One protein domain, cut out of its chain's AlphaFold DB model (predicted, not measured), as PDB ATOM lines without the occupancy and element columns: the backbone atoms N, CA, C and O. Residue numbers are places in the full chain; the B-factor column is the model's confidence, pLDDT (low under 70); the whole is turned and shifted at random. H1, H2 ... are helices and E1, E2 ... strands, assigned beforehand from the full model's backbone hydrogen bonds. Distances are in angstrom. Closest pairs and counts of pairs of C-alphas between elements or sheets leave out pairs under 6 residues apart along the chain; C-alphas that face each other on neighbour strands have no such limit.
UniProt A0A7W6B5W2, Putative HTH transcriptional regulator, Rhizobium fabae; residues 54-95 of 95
ATOM      1  N   ARG A  54      -4.600  22.623  38.840       81.94
ATOM      2  CA  ARG A  54      -4.377  23.785  37.978       81.94
ATOM      3  C   ARG A  54      -4.640  23.430  36.514       81.94
ATOM      4  O   ARG A  54      -4.593  22.246  36.166       81.94
ATOM      5  N   PRO A  55      -4.871  24.425  35.643       86.31
ATOM      6  CA  PRO A  55      -4.973  24.192  34.210       86.31
ATOM      7  C   PRO A  55      -3.753  23.448  33.652       86.31
ATOM      8  O   PRO A  55      -2.611  23.667  34.058       86.31
ATOM      9  N   VAL A  56      -4.014  22.559  32.697       89.94
ATOM     10  CA  VAL A  56      -2.975  21.755  32.058       89.94
ATOM     11  C   VAL A  56      -2.240  22.583  31.004       89.94
ATOM     12  O   VAL A  56      -2.835  23.094  30.051       89.94
ATOM     13  N   LYS A  57      -0.922  22.687  31.162       92.69
ATOM     14  CA  LYS A  57       0.011  23.270  30.199       92.69
ATOM     15  C   LYS A  57       0.422  22.227  29.184       92.69
ATOM     16  O   LYS A  57       0.734  21.097  29.539       92.69
ATOM     17  N   PHE A  58       0.520  22.650  27.933       93.56
ATOM     18  CA  PHE A  58       1.208  21.922  26.880       93.56
ATOM     19  C   PHE A  58       2.390  22.763  26.404       93.56
ATOM     20  O   PHE A  58       2.216  23.910  25.992       93.56
ATOM     21  N   SER A  59       3.602  22.210  26.468       93.81
ATOM     22  CA  SER A  59       4.838  22.927  26.135       93.81
ATOM     23  C   SER A  59       5.003  24.244  26.914       93.81
ATOM     24  O   SER A  59       5.464  25.244  26.363       93.81
ATOM     25  N   GLY A  60       4.577  24.266  28.180       92.62
ATOM     26  CA  GLY A  60       4.641  25.449  29.045       92.62
ATOM     27  C   GLY A  60       3.526  26.482  28.837       92.62
ATOM     28  O   GLY A  60       3.520  27.495  29.532       92.62
ATOM     29  N   VAL A  61       2.573  26.243  27.929       91.88
ATOM     30  CA  VAL A  61       1.471  27.175  27.641       91.88
ATOM     31  C   VAL A  61       0.125  26.535  27.967       91.88
ATOM     32  O   VAL A  61      -0.146  25.402  27.575       91.88
ATOM     33  N   GLU A  62      -0.731  27.271  28.672       91.19
ATOM     34  CA  GLU A  62      -2.105  26.864  28.979       91.19
ATOM     35  C   GLU A  62      -3.008  27.184  27.792       91.19
ATOM     36  O   GLU A  62      -2.978  28.289  27.236       91.19
ATOM     37  N   PHE A  63      -3.832  26.217  27.403       89.56
ATOM     38  CA  PHE A  63      -4.783  26.377  26.313       89.56
ATOM     39  C   PHE A  63      -6.194  26.077  26.792       89.56
ATOM     40  O   PHE A  63      -6.417  25.178  27.598       89.56
ATOM     41  N   ILE A  64      -7.153  26.801  26.229       89.19
ATOM     42  CA  ILE A  64      -8.577  26.548  26.400       89.19
ATOM     43  C   ILE A  64      -9.210  26.329  25.029       89.19
ATOM     44  O   ILE A  64      -8.851  26.975  24.037       89.19
ATOM     45  N   ARG A  65     -10.148  25.386  24.960       88.56
ATOM     46  CA  ARG A  65     -10.977  25.181  23.776       88.56
ATOM     47  C   ARG A  65     -12.278  25.961  23.949       88.56
ATOM     48  O   ARG A  65     -13.005  25.737  24.909       88.56
ATOM     49  N   ILE A  66     -12.565  26.858  23.008       84.56
ATOM     50  CA  ILE A  66     -13.829  27.603  22.938       84.56
ATOM     51  C   ILE A  66     -14.481  27.241  21.602       84.56
ATOM     52  O   ILE A  66     -14.004  27.641  20.535       84.56
ATOM     53  N   GLY A  67     -15.536  26.423  21.663       86.75
ATOM     54  CA  GLY A  67     -16.111  25.768  20.486       86.75
ATOM     55  C   GLY A  67     -15.097  24.833  19.820       86.75
ATOM     56  O   GLY A  67     -14.541  23.933  20.451       86.75
ATOM     57  N   GLU A  68     -14.815  25.060  18.541       85.56
ATOM     58  CA  GLU A  68     -13.865  24.251  17.767       85.56
ATOM     59  C   GLU A  68     -12.420  24.771  17.836       85.56
ATOM     60  O   GLU A  68     -11.488  24.088  17.411       85.56
ATOM     61  N   ASN A  69     -12.212  25.963  18.405       87.94
ATOM     62  CA  ASN A  69     -10.940  26.672  18.341       87.94
ATOM     63  C   ASN A  69     -10.106  26.500  19.614       87.94
ATOM     64  O   ASN A  69     -10.604  26.655  20.731       87.94
ATOM     65  N   LYS A  70      -8.804  26.252  19.429       89.00
ATOM     66  CA  LYS A  70      -7.795  26.260  20.495       89.00
ATOM     67  C   LYS A  70      -7.250  27.676  20.667       89.00
ATOM     68  O   LYS A  70      -6.695  28.227  19.719       89.00
ATOM     69  N   LYS A  71      -7.359  28.237  21.870       89.44
ATOM     70  CA  LYS A  71      -6.829  29.564  22.213       89.44
ATOM     71  C   LYS A  71      -5.929  29.493  23.440       89.44
ATOM     72  O   LYS A  71      -6.035  28.551  24.224       89.44
ATOM     73  N   LYS A  72      -5.025  30.461  23.599       89.56
ATOM     74  CA  LYS A  72      -4.208  30.569  24.817       89.56
ATOM     75  C   LYS A  72      -5.102  31.007  25.969       89.56
ATOM     76  O   LYS A  72      -5.891  31.930  25.799       89.56
ATOM     77  N   LEU A  73      -4.971  30.371  27.129       86.81
ATOM     78  CA  LEU A  73      -5.795  30.708  28.292       86.81
ATOM     79  C   LEU A  73      -5.560  32.152  28.760       86.81
ATOM     80  O   LEU A  73      -6.518  32.853  29.060       86.81
ATOM     81  N   ALA A  74      -4.307  32.617  28.700       85.12
ATOM     82  CA  ALA A  74      -3.902  33.967  29.099       85.12
ATOM     83  C   ALA A  74      -4.605  35.106  28.327       85.12
ATOM     84  O   ALA A  74      -4.611  36.247  28.775       85.12
ATOM     85  N   GLU A  75      -5.202  34.823  27.164       87.56
ATOM     86  CA  GLU A  75      -5.992  35.802  26.399       87.56
ATOM     87  C   GLU A  75      -7.425  35.964  26.953       87.56
ATOM     88  O   GLU A  75      -8.159  36.852  26.523       87.56
ATOM     89  N   PHE A  76      -7.834  35.119  27.909       86.62
ATOM     90  CA  PHE A  76      -9.191  35.040  28.457       86.62
ATOM     91  C   PHE A  76      -9.176  35.048  29.999       86.62
ATOM     92  O   PHE A  76      -9.561  34.054  30.620       86.62
ATOM     93  N   PRO A  77      -8.811  36.172  30.644       82.19
ATOM     94  CA  PRO A  77      -8.633  36.246  32.101       82.19
ATOM     95  C   PRO A  77      -9.898  35.903  32.908       82.19
ATOM     96  O   PRO A  77      -9.815  35.339  33.996       82.19
ATOM     97  N   GLU A  78     -11.090  36.187  32.377       82.38
ATOM     98  CA  GLU A  78     -12.353  35.801  33.026       82.38
ATOM     99  C   GLU A  78     -12.604  34.281  32.961       82.38
ATOM    100  O   GLU A  78     -13.111  33.696  33.918       82.38
ATOM    101  N   HIS A  79     -12.201  33.618  31.870       80.06
ATOM    102  CA  HIS A  79     -12.307  32.156  31.751       80.06
ATOM    103  C   HIS A  79     -11.266  31.461  32.622       80.06
ATOM    104  O   HIS A  79     -11.562  30.446  33.243       80.06
ATOM    105  N   GLU A  80     -10.063  32.026  32.693       76.62
ATOM    106  CA  GLU A  80      -9.018  31.584  33.604       76.62
ATOM    107  C   GLU A  80      -9.517  31.618  35.050       76.62
ATOM    108  O   GLU A  80      -9.489  30.594  35.725       76.62
ATOM    109  N   ARG A  81     -10.085  32.742  35.506       78.81
ATOM    110  CA  ARG A  81     -10.627  32.856  36.869       78.81
ATOM    111  C   ARG A  81     -11.720  31.819  37.153       78.81
ATOM    112  O   ARG A  81     -11.713  31.208  38.219       78.81
ATOM    113  N   ALA A  82     -12.633  31.588  36.208       80.56
ATOM    114  CA  ALA A  82     -13.671  30.565  36.342       80.56
ATOM    115  C   ALA A  82     -13.090  29.142  36.412       80.56
ATOM    116  O   ALA A  82     -13.527  28.339  37.237       80.56
ATOM    117  N   LEU A  83     -12.077  28.841  35.593       75.19
ATOM    118  CA  LEU A  83     -11.367  27.563  35.626       75.19
ATOM    119  C   LEU A  83     -10.660  27.349  36.962       75.19
ATOM    120  O   LEU A  83     -10.797  26.277  37.533       75.19
ATOM    121  N   TRP A  84      -9.993  28.371  37.503       72.88
ATOM    122  CA  TRP A  84      -9.357  28.297  38.820       72.88
ATOM    123  C   TRP A  84     -10.351  28.050  39.953       72.88
ATOM    124  O   TRP A  84     -10.021  27.337  40.894       72.88
ATOM    125  N   ILE A  85     -11.570  28.587  39.874       73.94
ATOM    126  CA  ILE A  85     -12.632  28.271  40.845       73.94
ATOM    127  C   ILE A  85     -13.076  26.809  40.695       73.94
ATOM    128  O   ILE A  85     -13.279  26.120  41.694       73.94
ATOM    129  N   ALA A  86     -13.207  26.326  39.457       70.06
ATOM    130  CA  ALA A  86     -13.652  24.965  39.168       70.06
ATOM    131  C   ALA A  86     -12.606  23.894  39.523       70.06
ATOM    132  O   ALA A  86     -12.981  22.817  39.979       70.06
ATOM    133  N   THR A  87     -11.311  24.176  39.346       64.69
ATOM    134  CA  THR A  87     -10.219  23.269  39.733       64.69
ATOM    135  C   THR A  87      -9.849  23.460  41.208       64.69
ATOM    136  O   THR A  87      -9.802  22.505  41.970       64.69
ATOM    137  N   GLY A  88      -9.703  24.699  41.678       59.38
ATOM    138  CA  GLY A  88      -9.240  25.033  43.031       59.38
ATOM    139  C   GLY A  88     -10.260  24.861  44.164       59.38
ATOM    140  O   GLY A  88      -9.903  25.052  45.324       59.38
ATOM    141  N   GLY A  89     -11.509  24.470  43.884       51.25
ATOM    142  CA  GLY A  89     -12.572  24.350  44.893       51.25
ATOM    143  C   GLY A  89     -12.310  23.356  46.040       51.25
ATOM    144  O   GLY A  89     -13.018  23.403  47.046       51.25
ATOM    145  N   ALA A  90     -11.296  22.490  45.933       49.50
ATOM    146  CA  ALA A  90     -10.890  21.560  46.993       49.50
ATOM    147  C   ALA A  90      -9.486  21.825  47.574       49.50
ATOM    148  O   ALA A  90      -9.113  21.197  48.564       49.50
ATOM    149  N   ALA A  91      -8.712  22.759  47.014       49.72
ATOM    150  CA  ALA A  91      -7.355  23.043  47.471       49.72
ATOM    151  C   ALA A  91      -7.287  24.453  48.074       49.72
ATOM    152  O   ALA A  91      -7.264  25.449  47.362       49.72
ATOM    153  N   SER A  92      -7.205  24.514  49.408       45.34
ATOM    154  CA  SER A  92      -6.930  25.694  50.250       45.34
ATOM    155  C   SER A  92      -8.088  26.667  50.536       45.34
ATOM    156  O   SER A  92      -8.053  27.858  50.246       45.34
ATOM    157  N   ARG A  93      -9.068  26.176  51.304       45.84
ATOM    158  CA  ARG A  93      -9.567  26.941  52.454       45.84
ATOM    159  C   ARG A  93      -8.774  26.489  53.678       45.84
ATOM    160  O   ARG A  93      -9.108  25.444  54.219       45.84
ATOM    161  N   GLN A  94      -7.731  27.232  54.057       35.00
ATOM    162  CA  GLN A  94      -7.134  27.292  55.406       35.00
ATOM    163  C   GLN A  94      -5.830  28.112  55.394       35.00
ATOM    164  O   GLN A  94      -5.066  27.987  54.439       35.00
ATOM    165  N   PRO A  95      -5.491  28.762  56.518       43.31
ATOM    166  CA  PRO A  95      -6.137  29.920  57.131       43.31
ATOM    167  C   PRO A  95      -5.344  31.224  56.918       43.31
ATOM    168  O   PRO A  95      -4.141  31.160  56.581       43.31
TER     169      PRO A  95
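What this domain is: This is residues 54 to 95 of the 95 residues of the protein "Putative HTH transcriptional regulator" of Rhizobium fabae (UniProt A0A7W6B5W2). A small two-stranded hairpin, E1 and E2, makes one end of a loose, elongated shape, with the single helix H1 beyond it and the final residues 89 to 95 trailing away from H1 as a tail at the other end. The opening stretch folds back beside the start of E1. The printed part has 42 residues, with two named strands and one named helix in the order E1, E2, H1; the sheet is antiparallel, order E1 - E2, and the class is mixed, helices and strands. The whole is loose, with a radius of gyration of the C-alphas of 11.8 A and spans of 38 by 21 by 14 A.

How they stand to each other: E1, residues 61 to 66, and E2, residues 69 to 72, form a hairpin of antiparallel neighbours, with 145 degrees between their directions. N 64 and O 71 are 2.9 A apart and N 66 and O 69 are 3.0 A apart, both within hydrogen-bond range. The C-alphas of Phe 63 and Lys 72, which face each other, are 4.5 A apart. Residues 57 to 58 pair antiparallel with residues 61 to 62 of E1. H1, residues 77 to 88, and E1 are near each other, with 5 pairs of C-alphas within 10 A. In H1 every O i to N i+4 pair is within hydrogen-bond range.

Where its parts are: E1 begins at C-alpha 61 (1.471, 27.175, 27.641) and is 16.0 A long from first to last C-alpha. E2 measures 10.1 A. H1 measures 15.7 A and ends at C-alpha 88 (-9.240, 25.033, 43.031).

The domain as a whole: The C-alphas farthest apart, those of Glu 68 and Pro 95, are 40.5 A apart. The printed part has no cut, and the links E1 to E2 and E2 to H1 are tight. Its mean pLDDT is 77.5; residues 87 to 95 are under 70.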